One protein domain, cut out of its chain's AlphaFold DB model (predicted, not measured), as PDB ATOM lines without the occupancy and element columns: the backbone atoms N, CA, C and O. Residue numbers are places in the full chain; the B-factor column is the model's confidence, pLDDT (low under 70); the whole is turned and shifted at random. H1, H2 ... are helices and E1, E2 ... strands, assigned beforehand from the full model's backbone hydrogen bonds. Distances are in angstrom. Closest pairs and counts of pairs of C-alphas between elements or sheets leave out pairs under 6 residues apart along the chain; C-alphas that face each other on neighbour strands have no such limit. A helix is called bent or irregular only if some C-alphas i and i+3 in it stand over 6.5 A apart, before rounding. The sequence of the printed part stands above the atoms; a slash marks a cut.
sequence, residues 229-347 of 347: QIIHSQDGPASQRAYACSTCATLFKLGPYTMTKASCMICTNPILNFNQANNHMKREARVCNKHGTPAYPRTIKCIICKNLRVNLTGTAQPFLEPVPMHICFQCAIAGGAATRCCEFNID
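Overview. This is residues 229 to 347 of the 347 residues of the protein "Hypothetical protein" of Adineta steineri (UniProt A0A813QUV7). With little regular structure, this is a rounded body of loops, with short antiparallel pairings through its middle, such as residues 243 to 244 with 323 to 324, and the small hairpin E1-E2 and helices H1 and H2 set round it. The printed part has 119 residues, only 19 in named elements: H1, E1, E2, H2 along the chain, class mixed, the two strands antiparallel. It is compact, with a radius of gyration of the C-alphas of 13.7 A and spans of 33 by 33 by 29 A.

Along the chain. E1 is residues 299 to 301, 6.9 A, from C-alpha 299 at (148.635, 133.584, 126.432); E2 is 309 to 311, 6.8 A. H1 is 246 to 251, 8.4 A; H2 is 329 to 335, 11.2 A, ending at C-alpha 335 (140.941, 139.647, 100.410).

Arrangement. In the hairpin, at 152 degrees, N 300 and O 310 are 3.0 A apart, within hydrogen-bond range. H1 and H2 are apart. Every O i to N i+4 pair is within range in H1; H2 has 1 of 3, and 1 of 4 for i+3, and is irregular, C-alphas 332 and 335 being 7.2 A apart.

Size, cuts and confidence. The farthest C-alphas, Ala 277 and Asp 347, are 39.8 A apart. The printed part has no cut. Links H1 to E1 and E2 to H2 are long. Residues 273 to 281 are among those with pLDDT under 70.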
ATOM      1  N   GLN A 229     134.882 139.308 109.826       92.62
ATOM      2  CA  GLN A 229     135.881 140.263 110.305       92.62
ATOM      3  C   GLN A 229     137.168 140.163 109.484       92.62
ATOM      4  O   GLN A 229     137.723 139.074 109.294       92.62
ATOM      5  N   ILE A 230     137.624 141.315 109.001       90.25
ATOM      6  CA  ILE A 230     138.864 141.462 108.242       90.25
ATOM      7  C   ILE A 230     140.027 141.550 109.231       90.25
ATOM      8  O   ILE A 230     139.938 142.212 110.259       90.25
ATOM      9  N   ILE A 231     141.114 140.854 108.918       89.94
ATOM     10  CA  ILE A 231     142.293 140.716 109.762       89.94
ATOM     11  C   ILE A 231     143.535 141.161 108.995       89.94
ATOM     12  O   ILE A 231     143.758 140.775 107.841       89.94
ATOM     13  N   HIS A 232     144.362 141.948 109.680       85.56
ATOM     14  CA  HIS A 232     145.658 142.408 109.199       85.56
ATOM     15  C   HIS A 232     146.732 141.311 109.268       85.56
ATOM     16  O   HIS A 232     146.674 140.378 110.068       85.56
ATOM     17  N   SER A 233     147.767 141.440 108.444       83.94
ATOM     18  CA  SER A 233     148.917 140.530 108.438       83.94
ATOM     19  C   SER A 233     149.842 140.687 109.648       83.94
ATOM     20  O   SER A 233     150.696 139.832 109.851       83.94
ATOM     21  N   GLN A 234     149.679 141.741 110.453       86.62
ATOM     22  CA  GLN A 234     150.476 141.998 111.655       86.62
ATOM     23  C   GLN A 234     149.733 141.577 112.925       86.62
ATOM     24  O   GLN A 234     148.497 141.588 112.978       86.62
ATOM     25  N   ASP A 235     150.482 141.121 113.924       86.69
ATOM     26  CA  ASP A 235     149.941 140.754 115.233       86.69
ATOM     27  C   ASP A 235     149.478 142.005 115.983       86.69
ATOM     28  O   ASP A 235     150.159 143.028 115.981       86.69
ATOM     29  N   GLY A 236     148.317 141.932 116.628       85.50
ATOM     30  CA  GLY A 236     147.775 143.044 117.399       85.50
ATOM     31  C   GLY A 236     146.435 142.722 118.063       85.50
ATOM     32  O   GLY A 236     145.928 141.605 117.947       85.50
ATOM     33  N   PRO A 237     145.809 143.703 118.735       82.50
ATOM     34  CA  PRO A 237     144.547 143.492 119.446       82.50
ATOM     35  C   PRO A 237     143.429 142.952 118.547       82.50
ATOM     36  O   PRO A 237     142.649 142.106 118.971       82.50
ATOM     37  N   ALA A 238     143.384 143.396 117.287       86.00
ATOM     38  CA  ALA A 238     142.385 142.989 116.299       86.00
ATOM     39  C   ALA A 238     142.746 141.707 115.521       86.00
ATOM     40  O   ALA A 238     141.925 141.203 114.755       86.00
ATOM     41  N   SER A 239     143.967 141.187 115.681       91.56
ATOM     42  CA  SER A 239     144.561 140.204 114.774       91.56
ATOM     43  C   SER A 239     145.544 139.298 115.505       91.56
ATOM     44  O   SER A 239     146.627 139.727 115.899       91.56
ATOM     45  N   GLN A 240     145.178 138.032 115.670       92.56
ATOM     46  CA  GLN A 240     145.993 137.055 116.387       92.56
ATOM     47  C   GLN A 240     146.271 135.849 115.498       92.56
ATOM     48  O   GLN A 240     145.369 135.366 114.810       92.56
ATOM     49  N   ARG A 241     147.496 135.320 115.523       92.88
ATOM     50  CA  ARG A 241     147.793 134.038 114.866       92.88
ATOM     51  C   ARG A 241     147.032 132.906 115.552       92.88
ATOM     52  O   ARG A 241     146.889 132.883 116.775       92.88
ATOM     53  N   ALA A 242     146.545 131.961 114.759       93.19
ATOM     54  CA  ALA A 242     145.882 130.774 115.263       93.19
ATOM     55  C   ALA A 242     146.924 129.691 115.561       93.19
ATOM     56  O   ALA A 242     147.744 129.347 114.709       93.19
ATOM     57  N   TYR A 243     146.848 129.120 116.758       92.56
ATOM     58  CA  TYR A 243     147.751 128.066 117.207       92.56
ATOM     59  C   TYR A 243     146.974 126.820 117.615       92.56
ATOM     60  O   TYR A 243     145.867 126.908 118.149       92.56
ATOM     61  N   ALA A 244     147.578 125.654 117.416       91.19
ATOM     62  CA  ALA A 244     147.151 124.401 118.022       91.19
ATOM     63  C   ALA A 244     148.160 123.973 119.096       91.19
ATOM     64  O   ALA A 244     149.347 124.268 118.996       91.19
ATOM     65  N   CYS A 245     147.705 123.254 120.123       89.56
ATOM     66  CA  CYS A 245     148.637 122.555 121.002       89.56
ATOM     67  C   CYS A 245     149.330 121.418 120.242       89.56
ATOM     68  O   CYS A 245     148.772 120.896 119.272       89.56
ATOM     69  N   SER A 246     150.510 121.010 120.707       87.12
ATOM     70  CA  SER A 246     151.288 119.909 120.128       87.12
ATOM     71  C   SER A 246     150.440 118.647 119.927       87.12
ATOM     72  O   SER A 246     150.418 118.108 118.824       87.12
ATOM     73  N   THR A 247     149.645 118.250 120.927       87.25
ATOM     74  CA  THR A 247     148.720 117.105 120.854       87.25
ATOM     75  C   THR A 247     147.681 117.251 119.743       87.25
ATOM     76  O   THR A 247     147.477 116.322 118.969       87.25
ATOM     77  N   CYS A 248     147.016 118.405 119.615       87.94
ATOM     78  CA  CYS A 248     146.040 118.604 118.542       87.94
ATOM     79  C   CYS A 248     146.717 118.698 117.171       87.94
ATOM     80  O   CYS A 248     146.166 118.237 116.180       87.94
ATOM     81  N   ALA A 249     147.915 119.271 117.094       86.94
ATOM     82  CA  ALA A 249     148.650 119.384 115.844       86.94
ATOM     83  C   ALA A 249     149.122 118.024 115.299       86.94
ATOM     84  O   ALA A 249     149.233 117.869 114.079       86.94
ATOM     85  N   THR A 250     149.398 117.059 116.186       82.75
ATOM     86  CA  THR A 250     149.904 115.722 115.837       82.75
ATOM     87  C   THR A 250     148.819 114.651 115.792       82.75
ATOM     88  O   THR A 250     148.778 113.890 114.829       82.75
ATOM     89  N   LEU A 251     147.945 114.584 116.802       78.88
ATOM     90  CA  LEU A 251     146.969 113.500 116.966       78.88
ATOM     91  C   LEU A 251     145.595 113.828 116.381       78.88
ATOM     92  O   LEU A 251     144.850 112.916 116.021       78.88
ATOM     93  N   PHE A 252     145.227 115.109 116.291       72.88
ATOM     94  CA  PHE A 252     143.919 115.469 115.755       72.88
ATOM     95  C   PHE A 252     143.932 115.359 114.229       72.88
ATOM     96  O   PHE A 252     144.858 115.836 113.566       72.88
ATOM     97  N   LYS A 253     142.876 114.776 113.664       74.69
ATOM     98  CA  LYS A 253     142.618 114.785 112.222       74.69
ATOM     99  C   LYS A 253     141.565 115.846 111.941       74.69
ATOM    100  O   LYS A 253     140.385 115.645 112.212       74.69
ATOM    101  N   LEU A 254     142.003 117.003 111.449       70.12
ATOM    102  CA  LEU A 254     141.091 117.980 110.871       70.12
ATOM    103  C   LEU A 254     140.719 117.504 109.470       70.12
ATOM    104  O   LEU A 254     141.537 117.581 108.558       70.12
ATOM    105  N   GLY A 255     139.478 117.052 109.305       74.38
ATOM    106  CA  GLY A 255     138.916 116.668 108.018       74.38
ATOM    107  C   GLY A 255     139.347 115.288 107.517       74.38
ATOM    108  O   GLY A 255     139.839 114.461 108.283       74.38
ATOM    109  N   PRO A 256     139.145 115.020 106.217       71.56
ATOM    110  CA  PRO A 256     139.409 113.729 105.584       71.56
ATOM    111  C   PRO A 256     140.894 113.350 105.498       71.56
ATOM    112  O   PRO A 256     141.205 112.206 105.166       71.56
ATOM    113  N   TYR A 257     141.806 114.287 105.774       75.25
ATOM    114  CA  TYR A 257     143.247 114.118 105.591       75.25
ATOM    115  C   TYR A 257     143.997 113.987 106.926       75.25
ATOM    116  O   TYR A 257     143.506 114.345 107.995       75.25
ATOM    117  N   THR A 258     145.194 113.400 106.872       62.69
ATOM    118  CA  THR A 258     145.813 112.711 108.016       62.69
ATOM    119  C   THR A 258     146.565 113.593 109.016       62.69
ATOM    120  O   THR A 258     146.834 113.100 110.108       62.69
ATOM    121  N   MET A 259     146.891 114.863 108.716       64.19
ATOM    122  CA  MET A 259     147.708 115.697 109.618       64.19
ATOM    123  C   MET A 259     147.255 117.159 109.731       64.19
ATOM    124  O   MET A 259     147.385 117.944 108.795       64.19
ATOM    125  N   THR A 260     146.861 117.565 110.940       69.81
ATOM    126  CA  THR A 260     146.383 118.922 111.267       69.81
ATOM    127  C   THR A 260     147.390 120.034 110.958       69.81
ATOM    128  O   THR A 260     147.007 121.044 110.372       69.81
ATOM    129  N   LYS A 261     148.680 119.862 111.288       79.44
ATOM    130  CA  LYS A 261     149.712 120.888 111.012       79.44
ATOM    131  C   LYS A 261     149.984 121.108 109.518       79.44
ATOM    132  O   LYS A 261     150.492 122.159 109.136       79.44
ATOM    133  N   ALA A 262     149.661 120.105 108.702       82.44
ATOM    134  CA  ALA A 262     149.846 120.088 107.254       82.44
ATOM    135  C   ALA A 262     148.591 120.414 106.463       82.44
ATOM    136  O   ALA A 262     148.638 120.451 105.236       82.44
ATOM    137  N   SER A 263     147.500 120.702 107.157       87.81
ATOM    138  CA  SER A 263     146.218 120.987 106.552       87.81
ATOM    139  C   SER A 263     145.836 122.449 106.732       87.81
ATOM    140  O   SER A 263     146.159 123.100 107.724       87.81
ATOM    141  N   CYS A 264     145.085 122.963 105.764       90.12
ATOM    142  CA  CYS A 264     144.393 124.233 105.899       90.12
ATOM    143  C   CYS A 264     143.452 124.180 107.109       90.12
ATOM    144  O   CYS A 264     142.576 123.320 107.173       90.12
ATOM    145  N   MET A 265     143.572 125.134 108.030       90.62
ATOM    146  CA  MET A 265     142.735 125.215 109.232       90.62
ATOM    147  C   MET A 265     141.228 125.259 108.914       90.62
ATOM    148  O   MET A 265     140.418 124.769 109.700       90.62
ATOM    149  N   ILE A 266     140.863 125.835 107.763       90.88
ATOM    150  CA  ILE A 266     139.475 126.015 107.327       90.88
ATOM    151  C   ILE A 266     138.999 124.771 106.583       90.88
ATOM    152  O   ILE A 266     138.187 124.014 107.097       90.88
ATOM    153  N   CYS A 267     139.503 124.555 105.366       89.44
ATOM    154  CA  CYS A 267     138.984 123.532 104.463       89.44
ATOM    155  C   CYS A 267     139.678 122.183 104.596       89.44
ATOM    156  O   CYS A 267     139.367 121.280 103.831       89.44
ATOM    157  N   THR A 268     140.628 122.039 105.520       89.12
ATOM    158  CA  THR A 268     141.315 120.779 105.851       89.12
ATOM    159  C   THR A 268     142.193 120.168 104.756       89.12
ATOM    160  O   THR A 268     142.846 119.155 104.994       89.12
ATOM    161  N   ASN A 269     142.283 120.805 103.587       86.44
ATOM    162  CA  ASN A 269     143.116 120.325 102.485       86.44
ATOM    163  C   ASN A 269     144.594 120.333 102.859       86.44
ATOM    164  O   ASN A 269     145.036 121.306 103.485       86.44
ATOM    165  N   PRO A 270     145.363 119.332 102.406       86.69
ATOM    166  CA  PRO A 270     146.801 119.339 102.580       86.69
ATOM    167  C   PRO A 270     147.404 120.558 101.877       86.69
ATOM    168  O   PRO A 270     147.088 120.871 100.728       86.69
ATOM    169  N   ILE A 271     148.284 121.256 102.580       85.81
ATOM    170  CA  ILE A 271     149.115 122.316 102.027       85.81
ATOM    171  C   ILE A 271     150.380 121.627 101.516       85.81
ATOM    172  O   ILE A 271     151.337 121.399 102.258       85.81
ATOM    173  N   LEU A 272     150.337 121.218 100.246       72.81
ATOM    174  CA  LEU A 272     151.485 120.656  99.533       72.81
ATOM    175  C   LEU A 272     152.589 121.729  99.479       72.81
ATOM    176  O   LEU A 272     152.281 122.887  99.212       72.81
ATOM    177  N   ASN A 273     153.842 121.341  99.742       64.00
ATOM    178  CA  ASN A 273     155.042 122.183  99.963       64.00
ATOM    179  C   ASN A 273     155.399 122.438 101.435       64.00
ATOM    180  O   ASN A 273     155.513 123.575 101.898       64.00
ATOM    181  N   PHE A 274     155.679 121.362 102.176       54.06
ATOM    182  CA  PHE A 274     156.416 121.486 103.438       54.06
ATOM    183  C   PHE A 274     157.880 121.895 103.241       54.06
ATOM    184  O   PHE A 274     158.422 122.553 104.131       54.06
ATOM    185  N   ASN A 275     158.471 121.611 102.074       52.53
ATOM    186  CA  ASN A 275     159.857 121.957 101.763       52.53
ATOM    187  C   ASN A 275     160.034 123.478 101.652       52.53
ATOM    188  O   ASN A 275     159.340 124.168 100.908       52.53
ATOM    189  N   GLN A 276     160.951 123.987 102.470       54.62
ATOM    190  CA  GLN A 276     161.061 125.360 102.971       54.62
ATOM    191  C   GLN A 276     161.437 126.436 101.931       54.62
ATOM    192  O   GLN A 276     161.512 127.606 102.286       54.62
ATOM    193  N   ALA A 277     161.646 126.080 100.662       52.09
ATOM    194  CA  ALA A 277     162.234 126.995  99.680       52.09
ATOM    195  C   ALA A 277     161.257 128.051  99.121       52.09
ATOM    196  O   ALA A 277     161.694 129.134  98.753       52.09
ATOM    197  N   ASN A 278     159.941 127.793  99.114       51.06
ATOM    198  CA  ASN A 278     158.935 128.725  98.574       51.06
ATOM    199  C   ASN A 278     157.903 129.132  99.644       51.06
ATOM    200  O   ASN A 278     156.741 128.720  99.615       51.06
ATOM    201  N   ASN A 279     158.326 129.972 100.597       57.22
ATOM    202  CA  ASN A 279     157.503 130.470 101.713       57.22
ATOM    203  C   ASN A 279     156.269 131.295 101.296       57.22
ATOM    204  O   ASN A 279     155.355 131.473 102.097       57.22
ATOM    205  N   HIS A 280     156.181 131.761 100.048       56.84
ATOM    206  CA  HIS A 280     155.096 132.641  99.596       56.84
ATOM    207  C   HIS A 280     153.701 131.988  99.562       56.84
ATOM    208  O   HIS A 280     152.695 132.699  99.522       56.84
ATOM    209  N   MET A 281     153.610 130.652  99.610       61.47
ATOM    210  CA  MET A 281     152.318 129.945  99.635       61.47
ATOM    211  C   MET A 281     151.829 129.587 101.044       61.47
ATOM    212  O   MET A 281     150.650 129.261 101.207       61.47
ATOM    213  N   LYS A 282     152.689 129.668 102.069       71.25
ATOM    214  CA  LYS A 282     152.306 129.410 103.463       71.25
ATOM    215  C   LYS A 282     151.804 130.707 104.085       71.25
ATOM    216  O   LYS A 282     152.582 131.590 104.421       71.25
ATOM    217  N   ARG A 283     150.487 130.822 104.240       87.12
ATOM    218  CA  ARG A 283     149.877 131.916 105.002       87.12
ATOM    219  C   ARG A 283     149.482 131.400 106.378       87.12
ATOM    220  O   ARG A 283     148.767 130.400 106.479       87.12
ATOM    221  N   GLU A 284     149.958 132.072 107.419       90.88
ATOM    222  CA  GLU A 284     149.545 131.797 108.794       90.88
ATOM    223  C   GLU A 284     148.034 132.021 108.927       90.88
ATOM    224  O   GLU A 284     147.481 133.010 108.437       90.88
ATOM    225  N   ALA A 285     147.352 131.088 109.583       93.31
ATOM    226  CA  ALA A 285     145.955 131.251 109.935       93.31
ATOM    227  C   ALA A 285     145.837 132.323 111.024       93.31
ATOM    228  O   ALA A 285     146.611 132.334 111.981       93.31
ATOM    229  N   ARG A 286     144.854 133.217 110.895       94.06
ATOM    230  CA  ARG A 286     144.630 134.313 111.845       94.06
ATOM    231  C   ARG A 286     143.171 134.402 112.277       94.06
ATOM    232  O   ARG A 286     142.256 134.088 111.509       94.06
ATOM    233  N   VAL A 287     142.952 134.833 113.514       94.81
ATOM    234  CA  VAL A 287     141.642 135.003 114.150       94.81
ATOM    235  C   VAL A 287     141.470 136.428 114.675       94.81
ATOM    236  O   VAL A 287     142.446 137.092 115.020       94.81
ATOM    237  N   CYS A 288     140.233 136.930 114.652       94.25
ATOM    238  CA  CYS A 288     139.929 138.286 115.101       94.25
ATOM    239  C   CYS A 288     139.858 138.327 116.630       94.25
ATOM    240  O   CYS A 288     139.820 137.282 117.275       94.25
ATOM    241  N   ASN A 289     139.770 139.519 117.211       91.94
ATOM    242  CA  ASN A 289     139.626 139.710 118.658       91.94
ATOM    243  C   ASN A 289     138.474 138.904 119.294       91.94
ATOM    244  O   ASN A 289     138.653 138.370 120.383       91.94
ATOM    245  N   LYS A 290     137.328 138.758 118.608       92.50
ATOM    246  CA  LYS A 290     136.174 137.972 119.088       92.50
ATOM    247  C   LYS A 290     136.510 136.486 119.259       92.50
ATOM    248  O   LYS A 290     136.032 135.846 120.187       92.50
ATOM    249  N   HIS A 291     137.317 135.939 118.353       92.81
ATOM    250  CA  HIS A 291     137.654 134.512 118.319       92.81
ATOM    251  C   HIS A 291     139.043 134.196 118.892       92.81
ATOM    252  O   HIS A 291     139.395 133.029 119.076       92.81
ATOM    253  N   GLY A 292     139.840 135.233 119.139       89.38
ATOM    254  CA  GLY A 292     141.155 135.169 119.745       89.38
ATOM    255  C   GLY A 292     141.108 135.068 121.267       89.38
ATOM    256  O   GLY A 292     140.063 134.914 121.895       89.38
ATOM    257  N   THR A 293     142.285 135.133 121.878       88.38
ATOM    258  CA  THR A 293     142.457 135.151 123.333       88.38
ATOM    259  C   THR A 293     142.622 136.603 123.799       88.38
ATOM    260  O   THR A 293     143.501 137.290 123.281       88.38
ATOM    261  N   PRO A 294     141.850 137.095 124.786       83.94
ATOM    262  CA  PRO A 294     141.967 138.480 125.261       83.94
ATOM    263  C   PRO A 294     143.366 138.855 125.778       83.94
ATOM    264  O   PRO A 294     143.789 139.994 125.644       83.94
ATOM    265  N   ALA A 295     144.106 137.887 126.329       80.38
ATOM    266  CA  ALA A 295     145.445 138.073 126.896       80.38
ATOM    267  C   ALA A 295     146.594 137.776 125.902       80.38
ATOM    268  O   ALA A 295     147.701 137.410 126.310       80.38
ATOM    269  N   TYR A 296     146.338 137.899 124.599       80.12
ATOM    270  CA  TYR A 296     147.360 137.815 123.553       80.12
ATOM    271  C   TYR A 296     148.297 139.042 123.595       80.12
ATOM    272  O   TYR A 296     147.811 140.148 123.829       80.12
ATOM    273  N   PRO A 297     149.622 138.899 123.368       76.75
ATOM    274  CA  PRO A 297     150.350 137.685 122.976       76.75
ATOM    275  C   PRO A 297     150.837 136.820 124.146       76.75
ATOM    276  O   PRO A 297     151.437 135.779 123.912       76.75
ATOM    277  N   ARG A 298     150.600 137.204 125.408       83.00
ATOM    278  CA  ARG A 298     151.147 136.468 126.566       83.00
ATOM    279  C   ARG A 298     150.593 135.052 126.663       83.00
ATOM    280  O   ARG A 298     151.339 134.118 126.927       83.00
ATOM    281  N   THR A 299     149.293 134.894 126.433       85.31
ATOM    282  CA  THR A 299     148.635 133.584 126.432       85.31
ATOM    283  C   THR A 299     147.851 133.371 125.149       85.31
ATOM    284  O   THR A 299     147.173 134.274 124.658       85.31
ATOM    285  N   ILE A 300     147.926 132.153 124.627       87.44
ATOM    286  CA  ILE A 300     147.173 131.707 123.456       87.44
ATOM    287  C   ILE A 300     146.350 130.477 123.807       87.44
ATOM    288  O   ILE A 300     146.794 129.595 124.539       87.44
ATOM    289  N   LYS A 301     145.138 130.405 123.267       91.00
ATOM    290  CA  LYS A 301     144.236 129.260 123.387       91.00
ATOM    291  C   LYS A 301     144.393 128.358 122.164       91.00
ATOM    292  O   LYS A 301     144.328 128.845 121.037       91.00
ATOM    293  N   CYS A 302     144.546 127.048 122.373       90.94
ATOM    294  CA  CYS A 302     144.518 126.084 121.272       90.94
ATOM    295  C   CYS A 302     143.200 126.220 120.503       90.94
ATOM    296  O   CYS A 302     142.115 126.067 121.068       90.94
ATOM    297  N   ILE A 303     143.290 126.479 119.203       90.38
ATOM    298  CA  ILE A 303     142.130 126.778 118.370       90.38
ATOM    299  C   ILE A 303     141.253 125.548 118.107       90.38
ATOM    300  O   ILE A 303     140.084 125.702 117.770       90.38
ATOM    301  N   ILE A 304     141.792 124.342 118.307       88.06
ATOM    302  CA  ILE A 304     141.102 123.068 118.078       88.06
ATOM    303  C   ILE A 304     140.401 122.600 119.354       88.06
ATOM    304  O   ILE A 304     139.177 122.563 119.390       88.06
ATOM    305  N   CYS A 305     141.151 122.277 120.416       89.12
ATOM    306  CA  CYS A 305     140.545 121.748 121.644       89.12
ATOM    307  C   CYS A 305     139.946 122.819 122.551       89.12
ATOM    308  O   CYS A 305     139.233 122.469 123.480       89.12
ATOM    309  N   LYS A 306     140.285 124.100 122.349       89.50
ATOM    310  CA  LYS A 306     139.859 125.230 123.191       89.50
ATOM    311  C   LYS A 306     140.239 125.116 124.684       89.50
ATOM    312  O   LYS A 306     139.989 126.056 125.428       89.50
ATOM    313  N   ASN A 307     140.894 124.047 125.125       85.44
ATOM    314  CA  ASN A 307     141.151 123.798 126.544       85.44
ATOM    315  C   ASN A 307     142.558 124.221 126.972       85.44
ATOM    316  O   ASN A 307     142.724 124.820 128.031       85.44
ATOM    317  N   LEU A 308     143.575 123.965 126.141       82.06
ATOM    318  CA  LEU A 308     144.953 124.288 126.506       82.06
ATOM    319  C   LEU A 308     145.258 125.771 126.263       82.06
ATOM    320  O   LEU A 308     145.060 126.274 125.150       82.06
ATOM    321  N   ARG A 309     145.783 126.441 127.294       81.88
ATOM    322  CA  ARG A 309     146.395 127.770 127.193       81.88
ATOM    323  C   ARG A 309     147.910 127.629 127.262       81.88
ATOM    324  O   ARG A 309     148.416 127.021 128.198       81.88
ATOM    325  N   VAL A 310     148.615 128.185 126.285       76.56
ATOM    326  CA  VAL A 310     150.082 128.163 126.228       76.56
ATOM    327  C   VAL A 310     150.604 129.578 126.439       76.56
ATOM    328  O   VAL A 310     150.050 130.530 125.883       76.56
ATOM    329  N   ASN A 311     151.634 129.720 127.272       76.94
ATOM    330  CA  ASN A 311     152.322 130.989 127.482       76.94
ATOM    331  C   ASN A 311     153.454 131.118 126.454       76.94
ATOM    332  O   ASN A 311     154.334 130.265 126.417       76.94
ATOM    333  N   LEU A 312     153.420 132.165 125.625       72.38
ATOM    334  CA  LEU A 312     154.438 132.405 124.591       72.38
ATOM    335  C   LEU A 312     155.712 133.070 125.136       72.38
ATOM    336  O   LEU A 312     156.721 133.111 124.444       72.38
ATOM    337  N   THR A 313     155.661 133.615 126.353       71.25
ATOM    338  CA  THR A 313     156.732 134.441 126.942       71.25
ATOM    339  C   THR A 313     157.595 133.710 127.973       71.25
ATOM    340  O   THR A 313     158.544 134.290 128.489       71.25
ATOM    341  N   GLY A 314     157.285 132.446 128.279       66.44
ATOM    342  CA  GLY A 314     158.092 131.602 129.163       66.44
ATOM    343  C   GLY A 314     158.929 130.594 128.379       66.44
ATOM    344  O   GLY A 314     158.575 130.244 127.255       66.44
ATOM    345  N   THR A 315     160.005 130.085 128.986       61.41
ATOM    346  CA  THR A 315     160.725 128.886 128.529       61.41
ATOM    347  C   THR A 315     159.776 127.688 128.579       61.41
ATOM    348  O   THR A 315     159.720 126.955 129.568       61.41
ATOM    349  N   ALA A 316     158.941 127.541 127.553       60.00
ATOM    350  CA  ALA A 316     158.059 126.399 127.420       60.00
ATOM    351  C   ALA A 316     158.923 125.142 127.284       60.00
ATOM    352  O   ALA A 316     159.928 125.141 126.575       60.00
ATOM    353  N   GLN A 317     158.541 124.064 127.968       65.75
ATOM    354  CA  GLN A 317     159.139 122.769 127.673       65.75
ATOM    355  C   GLN A 317     158.880 122.428 126.191       65.75
ATOM    356  O   GLN A 317     157.777 122.714 125.713       65.75
ATOM    357  N   PRO A 318     159.821 121.778 125.480       64.69
ATOM    358  CA  PRO A 318     159.729 121.532 124.033       64.69
ATOM    359  C   PRO A 318     158.410 120.874 123.592       64.69
ATOM    360  O   PRO A 318     157.897 121.116 122.504       64.69
ATOM    361  N   PHE A 319     157.812 120.055 124.462       65.31
ATOM    362  CA  PHE A 319     156.565 119.336 124.189       65.31
ATOM    363  C   PHE A 319     155.293 120.195 124.283       65.31
ATOM    364  O   PHE A 319     154.229 119.758 123.841       65.31
ATOM    365  N   LEU A 320     155.381 121.403 124.842       73.69
ATOM    366  CA  LEU A 320     154.271 122.349 124.993       73.69
ATOM    367  C   LEU A 320     154.343 123.508 123.996       73.69
ATOM    368  O   LEU A 320     153.504 124.409 124.061       73.69
ATOM    369  N   GLU A 321     155.303 123.484 123.068       83.94
ATOM    370  CA  GLU A 321     155.405 124.525 122.057       83.94
ATOM    371  C   GLU A 321     154.139 124.559 121.181       83.94
ATOM    372  O   GLU A 321     153.682 123.533 120.657       83.94
ATOM    373  N   PRO A 322     153.521 125.739 121.039       88.25
ATOM    374  CA  PRO A 322     152.309 125.895 120.264       88.25
ATOM    375  C   PRO A 322     152.640 125.841 118.775       88.25
ATOM    376  O   PRO A 322     153.534 126.526 118.285       88.25
ATOM    377  N   VAL A 323     151.874 125.054 118.024       90.38
ATOM    378  CA  VAL A 323     152.098 124.863 116.591       90.38
ATOM    379  C   VAL A 323     151.279 125.895 115.814       90.38
ATOM    380  O   VAL A 323     150.049 125.908 115.952       90.38
ATOM    381  N   PRO A 324     151.908 126.762 114.997       91.00
ATOM    382  CA  PRO A 324     151.177 127.713 114.174       91.00
ATOM    383  C   PRO A 324     150.341 126.972 113.126       91.00
ATOM    384  O   PRO A 324     150.806 126.043 112.458       91.00
ATOM    385  N   MET A 325     149.088 127.391 112.987       92.31
ATOM    386  CA  MET A 325     148.170 126.858 111.986       92.31
ATOM    387  C   MET A 325     148.290 127.648 110.682       92.31
ATOM    388  O   MET A 325     148.645 128.826 110.679       92.31
ATOM    389  N   HIS A 326     147.946 127.012 109.565       91.38
ATOM    390  CA  HIS A 326     148.090 127.597 108.232       91.38
ATOM    391  C   HIS A 326     146.775 127.535 107.455       91.38
ATOM    392  O   HIS A 326     145.887 126.736 107.760       91.38
ATOM    393  N   ILE A 327     146.653 128.366 106.424       90.38
ATOM    394  CA  ILE A 327     145.549 128.320 105.462       90.38
ATOM    395  C   ILE A 327     146.086 128.103 104.049       90.38
ATOM    396  O   ILE A 327     147.149 128.604 103.690       90.38
ATOM    397  N   CYS A 328     145.342 127.357 103.231       88.38
ATOM    398  CA  CYS A 328     145.688 127.195 101.824       88.38
ATOM    399  C   CYS A 328     145.424 128.490 101.043       88.38
ATOM    400  O   CYS A 328     144.609 129.329 101.441       88.38
ATOM    401  N   PHE A 329     146.065 128.605  99.881       85.94
ATOM    402  CA  PHE A 329     145.919 129.748  98.982       85.94
ATOM    403  C   PHE A 329     144.445 130.045  98.656       85.94
ATOM    404  O   PHE A 329     143.989 131.163  98.865       85.94
ATOM    405  N   GLN A 330     143.656 129.035  98.276       85.44
ATOM    406  CA  GLN A 330     142.232 129.203  97.939       85.44
ATOM    407  C   GLN A 330     141.399 129.775  99.101       85.44
ATOM    408  O   GLN A 330     140.560 130.651  98.894       85.44
ATOM    409  N   CYS A 331     141.663 129.354 100.343       87.38
ATOM    410  CA  CYS A 331     140.995 129.916 101.521       87.38
ATOM    411  C   CYS A 331     141.513 131.309 101.918       87.38
ATOM    412  O   CYS A 331     140.838 132.008 102.682       87.38
ATOM    413  N   ALA A 332     142.683 131.708 101.414       85.62
ATOM    414  CA  ALA A 332     143.320 132.987 101.695       85.62
ATOM    415  C   ALA A 332     143.011 134.087 100.664       85.62
ATOM    416  O   ALA A 332     142.964 135.253 101.046       85.62
ATOM    417  N   ILE A 333     142.786 133.741  99.387       70.06
ATOM    418  CA  ILE A 333     142.608 134.680  98.250       70.06
ATOM    419  C   ILE A 333     141.438 135.657  98.428       70.06
ATOM    420  O   ILE A 333     141.398 136.691  97.772       70.06
ATOM    421  N   ALA A 334     140.507 135.399  99.341       56.88
ATOM    422  CA  ALA A 334     139.301 136.204  99.522       56.88
ATOM    423  C   ALA A 334     139.506 137.675  99.991       56.88
ATOM    424  O   ALA A 334     138.514 138.282 100.394       56.88
ATOM    425  N   GLY A 335     140.716 138.259  99.961       46.34
ATOM    426  CA  GLY A 335     140.941 139.647 100.410       46.34
ATOM    427  C   GLY A 335     142.290 140.329 100.104       46.34
ATOM    428  O   GLY A 335     142.607 141.333 100.739       46.34
ATOM    429  N   GLY A 336     143.106 139.847  99.157       59.00
ATOM    430  CA  GLY A 336     144.390 140.506  98.855       59.00
ATOM    431  C   GLY A 336     145.375 140.460 100.038       59.00
ATOM    432  O   GLY A 336     145.709 139.368 100.511       59.00
ATOM    433  N   ALA A 337     145.861 141.626 100.491       62.03
ATOM    434  CA  ALA A 337     146.769 141.765 101.640       62.03
ATOM    435  C   ALA A 337     146.083 141.536 103.003       62.03
ATOM    436  O   ALA A 337     146.762 141.259 103.993       62.03
ATOM    437  N   ALA A 338     144.751 141.612 103.058       69.56
ATOM    438  CA  ALA A 338     143.967 141.354 104.259       69.56
ATOM    439  C   ALA A 338     143.259 139.995 104.154       69.56
ATOM    440  O   ALA A 338     142.795 139.587 103.088       69.56
ATOM    441  N   THR A 339     143.164 139.265 105.264       84.06
ATOM    442  CA  THR A 339     142.491 137.954 105.291       84.06
ATOM    443  C   THR A 339     141.293 138.000 106.224       84.06
ATOM    444  O   THR A 339     141.297 138.731 107.204       84.06
ATOM    445  N   ARG A 340     140.233 137.242 105.931       91.06
ATOM    446  CA  ARG A 340     139.127 137.087 106.888       91.06
ATOM    447  C   ARG A 340     139.564 136.225 108.065       91.06
ATOM    448  O   ARG A 340     140.430 135.360 107.922       91.06
ATOM    449  N   CYS A 341     138.876 136.376 109.185       93.56
ATOM    450  CA  CYS A 341     138.984 135.463 110.310       93.56
ATOM    451  C   CYS A 341     138.851 133.991 109.889       93.56
ATOM    452  O   CYS A 341     138.025 133.622 109.048       93.56
ATOM    453  N   CYS A 342     139.747 133.147 110.403       93.44
ATOM    454  CA  CYS A 342     139.782 131.712 110.105       93.44
ATOM    455  C   CYS A 342     138.804 130.896 110.959       93.44
ATOM    456  O   CYS A 342     138.722 129.686 110.774       93.44
ATOM    457  N   GLU A 343     138.074 131.548 111.864       93.38
ATOM    458  CA  GLU A 343     137.025 130.927 112.669       93.38
ATOM    459  C   GLU A 343     135.635 131.085 112.057       93.38
ATOM    460  O   GLU A 343     135.397 131.954 111.210       93.38
ATOM    461  N   PHE A 344     134.730 130.208 112.484       92.12
ATOM    462  CA  PHE A 344     133.348 130.154 112.016       92.12
ATOM    463  C   PHE A 344     132.409 130.820 113.025       92.12
ATOM    464  O   PHE A 344     132.566 130.637 114.228       92.12
ATOM    465  N   ASN A 345     131.417 131.563 112.533       87.12
ATOM    466  CA  ASN A 345     130.328 132.064 113.372       87.12
ATOM    467  C   ASN A 345     129.272 130.952 113.471       87.12
ATOM    468  O   ASN A 345     128.373 130.892 112.636       87.12
ATOM    469  N   ILE A 346     129.448 130.029 114.420       83.62
ATOM    470  CA  ILE A 346     128.554 128.873 114.646       83.62
ATOM    471  C   ILE A 346     127.685 129.016 115.906       83.62
ATOM    472  O   ILE A 346     127.079 128.030 116.324       83.62
ATOM    473  N   ASP A 347     127.679 130.211 116.501       66.44
ATOM    474  CA  ASP A 347     126.865 130.570 117.669       66.44
ATOM    475  C   ASP A 347     125.471 131.052 117.263       66.44
ATOM    476  O   ASP A 347     125.379 131.762 116.229       66.44
TER     477      ASP A 347